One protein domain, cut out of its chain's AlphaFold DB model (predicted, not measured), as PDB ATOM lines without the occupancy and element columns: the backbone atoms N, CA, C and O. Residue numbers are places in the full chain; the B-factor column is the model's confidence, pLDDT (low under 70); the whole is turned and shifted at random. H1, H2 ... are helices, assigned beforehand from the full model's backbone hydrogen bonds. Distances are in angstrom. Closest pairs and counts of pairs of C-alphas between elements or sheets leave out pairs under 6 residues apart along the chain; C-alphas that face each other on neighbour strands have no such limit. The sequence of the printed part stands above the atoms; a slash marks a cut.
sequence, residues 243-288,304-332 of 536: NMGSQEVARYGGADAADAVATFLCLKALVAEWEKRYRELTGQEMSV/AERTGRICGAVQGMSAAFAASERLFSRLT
ATOM      1  N   ASN A 243      46.673  -8.797 -13.146       96.25
ATOM      2  CA  ASN A 243      47.917  -9.269 -13.752       96.25
ATOM      3  C   ASN A 243      48.253  -8.547 -15.069       96.25
ATOM      4  O   ASN A 243      49.146  -8.988 -15.795       96.25
ATOM      5  N   MET A 244      47.564  -7.449 -15.391       94.94
ATOM      6  CA  MET A 244      47.794  -6.695 -16.624       94.94
ATOM      7  C   MET A 244      49.259  -6.251 -16.745       94.94
ATOM      8  O   MET A 244      49.809  -5.599 -15.860       94.94
ATOM      9  N   GLY A 245      49.888  -6.617 -17.864       91.38
ATOM     10  CA  GLY A 245      51.304  -6.388 -18.156       91.38
ATOM     11  C   GLY A 245      52.266  -7.459 -17.628       91.38
ATOM     12  O   GLY A 245      53.457  -7.394 -17.931       91.38
ATOM     13  N   SER A 246      51.792  -8.455 -16.873       94.81
ATOM     14  CA  SER A 246      52.624  -9.576 -16.425       94.81
ATOM     15  C   SER A 246      52.784 -10.628 -17.521       94.81
ATOM     16  O   SER A 246      51.805 -11.124 -18.067       94.81
ATOM     17  N   GLN A 247      54.019 -11.049 -17.794       95.12
ATOM     18  CA  GLN A 247      54.301 -12.183 -18.687       95.12
ATOM     19  C   GLN A 247      54.295 -13.536 -17.946       95.12
ATOM     20  O   GLN A 247      54.476 -14.581 -18.564       95.12
ATOM     21  N   GLU A 248      54.055 -13.548 -16.629       96.25
ATOM     22  CA  GLU A 248      53.988 -14.775 -15.831       96.25
ATOM     23  C   GLU A 248      52.633 -15.471 -16.011       96.25
ATOM     24  O   GLU A 248      51.706 -15.299 -15.217       96.25
ATOM     25  N   VAL A 249      52.525 -16.287 -17.062       94.62
ATOM     26  CA  VAL A 249      51.264 -16.927 -17.476       94.62
ATOM     27  C   VAL A 249      50.616 -17.762 -16.370       94.62
ATOM     28  O   VAL A 249      49.394 -17.823 -16.281       94.62
ATOM     29  N   ALA A 250      51.403 -18.338 -15.456       94.19
ATOM     30  CA  ALA A 250      50.888 -19.102 -14.316       94.19
ATOM     31  C   ALA A 250      49.932 -18.300 -13.408       94.19
ATOM     32  O   ALA A 250      49.098 -18.897 -12.733       94.19
ATOM     33  N   ARG A 251      50.021 -16.960 -13.397       93.62
ATOM     34  CA  ARG A 251      49.171 -16.102 -12.555       93.62
ATOM     35  C   ARG A 251      47.765 -15.886 -13.109       93.62
ATOM     36  O   ARG A 251      46.857 -15.598 -12.335       93.62
ATOM     37  N   TYR A 252      47.586 -15.990 -14.426       95.50
ATOM     38  CA  TYR A 252      46.320 -15.649 -15.087       95.50
ATOM     39  C   TYR A 252      45.787 -16.725 -16.040       95.50
ATOM     40  O   TYR A 252      44.597 -16.714 -16.336       95.50
ATOM     41  N   GLY A 253      46.627 -17.668 -16.477       91.75
ATOM     42  CA  GLY A 253      46.335 -18.659 -17.518       91.75
ATOM     43  C   GLY A 253      45.233 -19.668 -17.192       91.75
ATOM     44  O   GLY A 253      44.755 -20.341 -18.098       91.75
ATOM     45  N   GLY A 254      44.809 -19.758 -15.930       91.81
ATOM     46  CA  GLY A 254      43.789 -20.709 -15.500       91.81
ATOM     47  C   GLY A 254      44.335 -22.088 -15.134       91.81
ATOM     48  O   GLY A 254      45.476 -22.436 -15.447       91.81
ATOM     49  N   ALA A 255      43.520 -22.872 -14.426       90.25
ATOM     50  CA  ALA A 255      43.919 -24.192 -13.937       90.25
ATOM     51  C   ALA A 255      43.580 -25.320 -14.922       90.25
ATOM     52  O   ALA A 255      44.351 -26.278 -15.050       90.25
ATOM     53  N   ASP A 256      42.454 -25.198 -15.628       94.62
ATOM     54  CA  ASP A 256      41.881 -26.201 -16.529       94.62
ATOM     55  C   ASP A 256      41.842 -25.719 -17.998       94.62
ATOM     56  O   ASP A 256      42.272 -24.609 -18.320       94.62
ATOM     57  N   ALA A 257      41.394 -26.584 -18.914       95.38
ATOM     58  CA  ALA A 257      41.306 -26.263 -20.341       95.38
ATOM     59  C   ALA A 257      40.262 -25.173 -20.639       95.38
ATOM     60  O   ALA A 257      40.510 -24.286 -21.451       95.38
ATOM     61  N   ALA A 258      39.120 -25.197 -19.947       96.06
ATOM     62  CA  ALA A 258      38.067 -24.197 -20.105       96.06
ATOM     63  C   ALA A 258      38.549 -22.789 -19.719       96.06
ATOM     64  O   ALA A 258      38.320 -21.825 -20.446       96.06
ATOM     65  N   ASP A 259      39.272 -22.671 -18.605       95.69
ATOM     66  CA  ASP A 259      39.884 -21.428 -18.158       95.69
ATOM     67  C   ASP A 259      40.981 -20.968 -19.114       95.69
ATOM     68  O   ASP A 259      41.067 -19.771 -19.377       95.69
ATOM     69  N   ALA A 260      41.803 -21.885 -19.634       96.88
ATOM     70  CA  ALA A 260      42.835 -21.554 -20.613       96.88
ATOM     71  C   ALA A 260      42.211 -20.956 -21.881       96.88
ATOM     72  O   ALA A 260      42.639 -19.897 -22.336       96.88
ATOM     73  N   VAL A 261      41.148 -21.573 -22.401       97.69
ATOM     74  CA  VAL A 261      40.433 -21.090 -23.590       97.69
ATOM     75  C   VAL A 261      39.752 -19.748 -23.326       97.69
ATOM     76  O   VAL A 261      39.908 -18.824 -24.120       97.69
ATOM     77  N   ALA A 262      39.057 -19.589 -22.197       97.75
ATOM     78  CA  ALA A 262      38.438 -18.314 -21.837       97.75
ATOM     79  C   ALA A 262      39.486 -17.195 -21.684       97.75
ATOM     80  O   ALA A 262      39.316 -16.100 -22.211       97.75
ATOM     81  N   THR A 263      40.615 -17.492 -21.031       97.88
ATOM     82  CA  THR A 263      41.733 -16.550 -20.863       97.88
ATOM     83  C   THR A 263      42.354 -16.171 -22.201       97.88
ATOM     84  O   THR A 263      42.632 -14.996 -22.436       97.88
ATOM     85  N   PHE A 264      42.524 -17.140 -23.098       97.88
ATOM     86  CA  PHE A 264      42.990 -16.903 -24.456       97.88
ATOM     87  C   PHE A 264      42.053 -15.960 -25.224       97.88
ATOM     88  O   PHE A 264      42.514 -14.962 -25.776       97.88
ATOM     89  N   LEU A 265      40.739 -16.217 -25.209       97.81
ATOM     90  CA  LEU A 265      39.753 -15.369 -25.885       97.81
ATOM     91  C   LEU A 265      39.726 -13.945 -25.308       97.81
ATOM     92  O   LEU A 265      39.723 -12.983 -26.075       97.81
ATOM     93  N   CYS A 266      39.797 -13.788 -23.981       97.75
ATOM     94  CA  CYS A 266      39.929 -12.473 -23.344       97.75
ATOM     95  C   CYS A 266      41.205 -11.742 -23.778       97.75
ATOM     96  O   CYS A 266      41.154 -10.555 -24.091       97.75
ATOM     97  N   LEU A 267      42.351 -12.431 -23.831       97.12
ATOM     98  CA  LEU A 267      43.606 -11.839 -24.302       97.12
ATOM     99  C   LEU A 267      43.491 -11.377 -25.756       97.12
ATOM    100  O   LEU A 267      43.917 -10.268 -26.065       97.12
ATOM    101  N   LYS A 268      42.874 -12.172 -26.637       96.56
ATOM    102  CA  LYS A 268      42.650 -11.774 -28.034       96.56
ATOM    103  C   LYS A 268      41.700 -10.590 -28.164       96.56
ATOM    104  O   LYS A 268      41.988  -9.686 -28.944       96.56
ATOM    105  N   ALA A 269      40.633 -10.541 -27.369       95.44
ATOM    106  CA  ALA A 269      39.749  -9.379 -27.318       95.44
ATOM    107  C   ALA A 269      40.491  -8.116 -26.852       95.44
ATOM    108  O   ALA A 269      40.368  -7.067 -27.480       95.44
ATOM    109  N   LEU A 270      41.316  -8.229 -25.804       94.38
ATOM    110  CA  LEU A 270      42.132  -7.120 -25.310       94.38
ATOM    111  C   LEU A 270      43.131  -6.636 -26.364       94.38
ATOM    112  O   LEU A 270      43.240  -5.429 -26.564       94.38
ATOM    113  N   VAL A 271      43.846  -7.545 -27.040       93.44
ATOM    114  CA  VAL A 271      44.767  -7.170 -28.127       93.44
ATOM    115  C   VAL A 271      44.003  -6.403 -29.205       93.44
ATOM    116  O   VAL A 271      44.375  -5.273 -29.511       93.44
ATOM    117  N   ALA A 272      42.894  -6.957 -29.700       89.19
ATOM    118  CA  ALA A 272      42.115  -6.349 -30.774       89.19
ATOM    119  C   ALA A 272      41.580  -4.949 -30.405       89.19
ATOM    120  O   ALA A 272      41.659  -4.012 -31.201       89.19
ATOM    121  N   GLU A 273      41.075  -4.776 -29.181       88.69
ATOM    122  CA  GLU A 273      40.542  -3.496 -28.705       88.69
ATOM    123  C   GLU A 273      41.645  -2.441 -28.515       88.69
ATOM    124  O   GLU A 273      41.490  -1.287 -28.924       88.69
ATOM    125  N   TRP A 274      42.786  -2.812 -27.923       90.44
ATOM    126  CA  TRP A 274      43.894  -1.874 -27.706       90.44
ATOM    127  C   TRP A 274      44.629  -1.513 -28.998       90.44
ATOM    128  O   TRP A 274      45.059  -0.366 -29.147       90.44
ATOM    129  N   GLU A 275      44.730  -2.440 -29.950       87.69
ATOM    130  CA  GLU A 275      45.243  -2.163 -31.292       87.69
ATOM    131  C   GLU A 275      44.345  -1.181 -32.037       87.69
ATOM    132  O   GLU A 275      44.839  -0.185 -32.568       87.69
ATOM    133  N   LYS A 276      43.024  -1.393 -32.021       85.50
ATOM    134  CA  LYS A 276      42.069  -0.447 -32.605       85.50
ATOM    135  C   LYS A 276      42.217   0.947 -32.004       85.50
ATOM    136  O   LYS A 276      42.435   1.902 -32.741       85.50
ATOM    137  N   ARG A 277      42.188   1.074 -30.674       85.94
ATOM    138  CA  ARG A 277      42.347   2.380 -30.006       85.94
ATOM    139  C   ARG A 277      43.664   3.063 -30.366       85.94
ATOM    140  O   ARG A 277      43.703   4.279 -30.539       85.94
ATOM    141  N   TYR A 278      44.752   2.301 -30.477       86.50
ATOM    142  CA  TYR A 278      46.043   2.844 -30.894       86.50
ATOM    143  C   TYR A 278      46.010   3.363 -32.341       86.50
ATOM    144  O   TYR A 278      46.516   4.454 -32.611       86.50
ATOM    145  N   ARG A 279      45.370   2.631 -33.261       83.44
ATOM    146  CA  ARG A 279      45.165   3.054 -34.658       83.44
ATOM    147  C   ARG A 279      44.292   4.302 -34.771       83.44
ATOM    148  O   ARG A 279      44.651   5.220 -35.504       83.44
ATOM    149  N   GLU A 280      43.214   4.381 -33.996       83.69
ATOM    150  CA  GLU A 280      42.351   5.569 -33.924       83.69
ATOM    151  C   GLU A 280      43.140   6.807 -33.466       83.69
ATOM    152  O   GLU A 280      43.091   7.863 -34.094       83.69
ATOM    153  N   LEU A 281      43.950   6.676 -32.410       84.06
ATOM    154  CA  LEU A 281      44.751   7.787 -31.879       84.06
ATOM    155  C   LEU A 281      45.909   8.209 -32.789       84.06
ATOM    156  O   LEU A 281      46.338   9.362 -32.735       84.06
ATOM    157  N   THR A 282      46.434   7.290 -33.597       83.44
ATOM    158  CA  THR A 282      47.491   7.575 -34.578       83.44
ATOM    159  C   THR A 282      46.940   8.043 -35.927       83.44
ATOM    160  O   THR A 282      47.723   8.380 -36.813       83.44
ATOM    161  N   GLY A 283      45.611   8.110 -36.079       82.00
ATOM    162  CA  GLY A 283      44.940   8.540 -37.306       82.00
ATOM    163  C   GLY A 283      44.977   7.509 -38.437       82.00
ATOM    164  O   GLY A 283      44.725   7.869 -39.582       82.00
ATOM    165  N   GLN A 284      45.304   6.248 -38.140       79.88
ATOM    166  CA  GLN A 284      45.286   5.157 -39.121       79.88
ATOM    167  C   GLN A 284      43.865   4.659 -39.404       79.88
ATOM    168  O   GLN A 284      43.586   4.172 -40.494       79.88
ATOM    169  N   GLU A 285      42.963   4.795 -38.435       75.81
ATOM    170  CA  GLU A 285      41.562   4.394 -38.545       75.81
ATOM    171  C   GLU A 285      40.682   5.539 -38.036       75.81
ATOM    172  O   GLU A 285      41.001   6.169 -37.028       75.81
ATOM    173  N   MET A 286      39.583   5.847 -38.728       67.44
ATOM    174  CA  MET A 286      38.609   6.814 -38.218       67.44
ATOM    175  C   MET A 286      37.621   6.083 -37.318       67.44
ATOM    176  O   MET A 286      36.872   5.236 -37.809       67.44
ATOM    177  N   SER A 287      37.542   6.434 -36.035       60.81
ATOM    178  CA  SER A 287      36.445   5.912 -35.224       60.81
ATOM    179  C   SER A 287      35.139   6.625 -35.582       60.81
ATOM    180  O   SER A 287      35.114   7.820 -35.886       60.81
ATOM    181  N   VAL A 288      34.010   5.919 -35.493       56.59
ATOM    182  CA  VAL A 288      32.668   6.535 -35.581       56.59
ATOM    183  C   VAL A 288      32.506   7.606 -34.495       56.59
ATOM    184  O   VAL A 288      31.874   8.640 -34.702       56.59
ATOM    185  N   ALA A 304      48.586   8.573 -27.551       88.44
ATOM    186  CA  ALA A 304      49.024   7.481 -28.418       88.44
ATOM    187  C   ALA A 304      50.197   6.701 -27.799       88.44
ATOM    188  O   ALA A 304      50.253   5.481 -27.914       88.44
ATOM    189  N   GLU A 305      51.104   7.375 -27.085       91.12
ATOM    190  CA  GLU A 305      52.266   6.744 -26.452       91.12
ATOM    191  C   GLU A 305      51.858   5.750 -25.352       91.12
ATOM    192  O   GLU A 305      52.292   4.597 -25.356       91.12
ATOM    193  N   ARG A 306      50.988   6.159 -24.420       90.50
ATOM    194  CA  ARG A 306      50.465   5.295 -23.353       90.50
ATOM    195  C   ARG A 306      49.620   4.171 -23.924       90.50
ATOM    196  O   ARG A 306      49.774   3.034 -23.488       90.50
ATOM    197  N   THR A 307      48.773   4.468 -24.906       90.25
ATOM    198  CA  THR A 307      47.948   3.452 -25.572       90.25
ATOM    199  C   THR A 307      48.826   2.416 -26.270       90.25
ATOM    200  O   THR A 307      48.596   1.221 -26.108       90.25
ATOM    201  N   GLY A 308      49.896   2.848 -26.943       90.75
ATOM    202  CA  GLY A 308      50.881   1.960 -27.561       90.75
ATOM    203  C   GLY A 308      51.616   1.083 -26.544       90.75
ATOM    204  O   GLY A 308      51.806  -0.105 -26.786       90.75
ATOM    205  N   ARG A 309      51.970   1.620 -25.367       93.69
ATOM    206  CA  ARG A 309      52.561   0.822 -24.274       93.69
ATOM    207  C   ARG A 309      51.602  -0.233 -23.735       93.69
ATOM    208  O   ARG A 309      52.032  -1.356 -23.490       93.69
ATOM    209  N   ILE A 310      50.327   0.115 -23.546       93.06
ATOM    210  CA  ILE A 310      49.311  -0.842 -23.089       93.06
ATOM    211  C   ILE A 310      49.109  -1.924 -24.150       93.06
ATOM    212  O   ILE A 310      49.165  -3.104 -23.818       93.06
ATOM    213  N   CYS A 311      48.967  -1.534 -25.418       93.19
ATOM    214  CA  CYS A 311      48.870  -2.457 -26.544       93.19
ATOM    215  C   CYS A 311      50.052  -3.442 -26.568       93.19
ATOM    216  O   CYS A 311      49.843  -4.652 -26.509       93.19
ATOM    217  N   GLY A 312      51.291  -2.940 -26.514       92.44
ATOM    218  CA  GLY A 312      52.489  -3.784 -26.481       92.44
ATOM    219  C   GLY A 312      52.561  -4.701 -25.255       92.44
ATOM    220  O   GLY A 312      52.991  -5.849 -25.366       92.44
ATOM    221  N   ALA A 313      52.101  -4.240 -24.087       94.62
ATOM    222  CA  ALA A 313      52.032  -5.072 -22.889       94.62
ATOM    223  C   ALA A 313      51.040  -6.233 -23.063       94.62
ATOM    224  O   ALA A 313      51.384  -7.376 -22.768       94.62
ATOM    225  N   VAL A 314      49.841  -5.964 -23.589       93.56
ATOM    226  CA  VAL A 314      48.814  -6.989 -23.838       93.56
ATOM    227  C   VAL A 314      49.256  -7.967 -24.933       93.56
ATOM    228  O   VAL A 314      49.096  -9.176 -24.765       93.56
ATOM    229  N   GLN A 315      49.883  -7.485 -26.010       93.56
ATOM    230  CA  GLN A 315      50.502  -8.340 -27.030       93.56
ATOM    231  C   GLN A 315      51.563  -9.258 -26.411       93.56
ATOM    232  O   GLN A 315      51.571 -10.460 -26.672       93.56
ATOM    233  N   GLY A 316      52.414  -8.718 -25.532       94.19
ATOM    234  CA  GLY A 316      53.405  -9.496 -24.790       94.19
ATOM    235  C   GLY A 316      52.780 -10.576 -23.903       94.19
ATOM    236  O   GLY A 316      53.297 -11.689 -23.851       94.19
ATOM    237  N   MET A 317      51.647 -10.291 -23.253       96.44
ATOM    238  CA  MET A 317      50.888 -11.296 -22.495       96.44
ATOM    239  C   MET A 317      50.323 -12.390 -23.405       96.44
ATOM    240  O   MET A 317      50.464 -13.572 -23.100       96.44
ATOM    241  N   SER A 318      49.716 -12.016 -24.537       95.19
ATOM    242  CA  SER A 318      49.180 -12.986 -25.502       95.19
ATOM    243  C   SER A 318      50.282 -13.880 -26.076       95.19
ATOM    244  O   SER A 318      50.093 -15.092 -26.152       95.19
ATOM    245  N   ALA A 319      51.445 -13.313 -26.406       94.94
ATOM    246  CA  ALA A 319      52.602 -14.064 -26.883       94.94
ATOM    247  C   ALA A 319      53.170 -14.999 -25.803       94.94
ATOM    248  O   ALA A 319      53.476 -16.154 -26.090       94.94
ATOM    249  N   ALA A 320      53.265 -14.536 -24.551       96.12
ATOM    250  CA  ALA A 320      53.692 -15.373 -23.432       96.12
ATOM    251  C   ALA A 320      52.731 -16.553 -23.214       96.12
ATOM    252  O   ALA A 320      53.179 -17.679 -23.001       96.12
ATOM    253  N   PHE A 321      51.417 -16.316 -23.322       96.50
ATOM    254  CA  PHE A 321      50.411 -17.374 -23.261       96.50
ATOM    255  C   PHE A 321      50.608 -18.405 -24.380       96.50
ATOM    256  O   PHE A 321      50.660 -19.599 -24.095       96.50
ATOM    257  N   ALA A 322      50.771 -17.957 -25.630       94.75
ATOM    258  CA  ALA A 322      50.985 -18.842 -26.778       94.75
ATOM    259  C   ALA A 322      52.299 -19.641 -26.685       94.75
ATOM    260  O   ALA A 322      52.356 -20.790 -27.114       94.75
ATOM    261  N   ALA A 323      53.338 -19.071 -26.069       96.25
ATOM    262  CA  ALA A 323      54.606 -19.755 -25.817       96.25
ATOM    263  C   ALA A 323      54.523 -20.814 -24.698       96.25
ATOM    264  O   ALA A 323      55.414 -21.655 -24.574       96.25
ATOM    265  N   SER A 324      53.479 -20.790 -23.865       96.88
ATOM    266  CA  SER A 324      53.290 -21.769 -22.795       96.88
ATOM    267  C   SER A 324      52.667 -23.055 -23.338       96.88
ATOM    268  O   SER A 324      51.447 -23.167 -23.430       96.88
ATOM    269  N   GLU A 325      53.488 -24.069 -23.624       95.38
ATOM    270  CA  GLU A 325      53.030 -25.368 -24.148       95.38
ATOM    271  C   GLU A 325      51.918 -26.000 -23.291       95.38
ATOM    272  O   GLU A 325      50.928 -26.509 -23.819       95.38
ATOM    273  N   ARG A 326      52.022 -25.892 -21.958       94.50
ATOM    274  CA  ARG A 326      51.016 -26.410 -21.014       94.50
ATOM    275  C   ARG A 326      49.622 -25.821 -21.239       94.50
ATOM    276  O   ARG A 326      48.639 -26.522 -21.023       94.50
ATOM    277  N   LEU A 327      49.525 -24.537 -21.572       93.50
ATOM    278  CA  LEU A 327      48.241 -23.860 -21.768       93.50
ATOM    279  C   LEU A 327      47.809 -23.922 -23.227       93.50
ATOM    280  O   LEU A 327      46.641 -24.173 -23.509       93.50
ATOM    281  N   PHE A 328      48.760 -23.770 -24.145       93.88
ATOM    282  CA  PHE A 328      48.508 -23.791 -25.576       93.88
ATOM    283  C   PHE A 328      47.985 -25.148 -26.061       93.88
ATOM    284  O   PHE A 328      47.027 -25.200 -26.826       93.88
ATOM    285  N   SER A 329      48.532 -26.255 -25.547       95.31
ATOM    286  CA  SER A 329      48.057 -27.618 -25.853       95.31
ATOM    287  C   SER A 329      46.635 -27.915 -25.365       95.31
ATOM    288  O   SER A 329      46.033 -28.893 -25.800       95.31
ATOM    289  N   ARG A 330      46.085 -27.085 -24.472       95.12
ATOM    290  CA  ARG A 330      44.727 -27.231 -23.924       95.12
ATOM    291  C   ARG A 330      43.679 -26.424 -24.681       95.12
ATOM    292  O   ARG A 330      42.504 -26.475 -24.321       95.12
ATOM    293  N   LEU A 331      44.093 -25.641 -25.675       96.56
ATOM    294  CA  LEU A 331      43.169 -24.870 -26.490       96.56
ATOM    295  C   LEU A 331      42.308 -25.797 -27.348       96.56
ATOM    296  O   LEU A 331      42.759 -26.837 -27.828       96.56
ATOM    297  N   THR A 332      41.058 -25.399 -27.559       96.88
ATOM    298  CA  THR A 332      40.175 -26.116 -28.474       96.88
ATOM    299  C   THR A 332      40.617 -25.912 -29.929       96.88
ATOM    300  O   THR A 332      41.327 -24.944 -30.227       96.88
TER     301      THR A 332
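Overview. This is residues 243 to 288 and 304 to 332 of the 536 residues of an uncharacterized protein of Tribonema minus (UniProt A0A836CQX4). Two long helices, H1 and H2, lie side by side and run opposite ways, making an elongated body, with the short helix H3 at the end where H1 begins and H2 ends. A stretch of 14 residues with no named element, residues 243 to 256, comes before H1, and a cut in the chain lies between H1 and H2. The printed part has 75 residues with three named helices, in the order H1, H2, H3, and no named strand; its class is all helix. It is only just compact, close to loose, with a radius of gyration of the C-alphas of 13.6 A, and the C-alphas span 40 by 21 by 16 A along their three main axes.

Arrangement. After residues 243 to 256 comes H1, residues 257 to 281, which touches H2, residues 304 to 323, with 23 pairs of C-alphas within 8 A. The closest C-alphas of the two are those of Trp 274 and Cys 311, 5.1 A apart. Their lines stand at a shallow tilt of 25 degrees, opposite ways, and their centres are 9.6 A apart. H3, residues 325 to 328, and H1 only just touch, with 3 pairs of C-alphas within 8 A, on the H1 side with residues 257 to 260 alone; the closest C-alphas are those of Ala 260 and Leu 327, 6.0 A apart. H2 and H3 touch only at the corner by their link, and only just, with 3 pairs of C-alphas within 8 A, on the H2 side with residues 321 to 322 alone; the closest C-alphas are those of Ala 322 and Phe 328, 5.7 A apart. In H1 and H2 every O i to N i+4 pair is within hydrogen-bond range. H3, with 4 residues, is too short for such a pair, and its 1 pair of O i and N i+3 is not within range.

Along the chain. The printed part begins at Asn 243, with its C-alpha at (47.917, -9.269, -13.752). H1 runs from C-alpha 257 at (41.306, -26.263, -20.341) to C-alpha 281 at (44.751, 7.787, -31.879), 36.1 A. H2 runs from Ala 304 to Ala 323, 27.9 A from first to last C-alpha. H3 runs from Glu 325 to Phe 328, 5.0 A, and ends at C-alpha 328 at (48.508, -23.791, -25.576).

Size, cuts and confidence. The two C-alphas farthest apart are those of Asp 256 and Gly 283, at 40.6 A. Residues 289 to 303 are not printed, and C-alphas 288 and 304 are 17.9 A apart across this cut, which lies in the link from H1 to H2. The link from H2 to H3 is tight, with 1 residue between them. The mean pLDDT of the printed part is 91.5, and residues 286 to 288 are under 70.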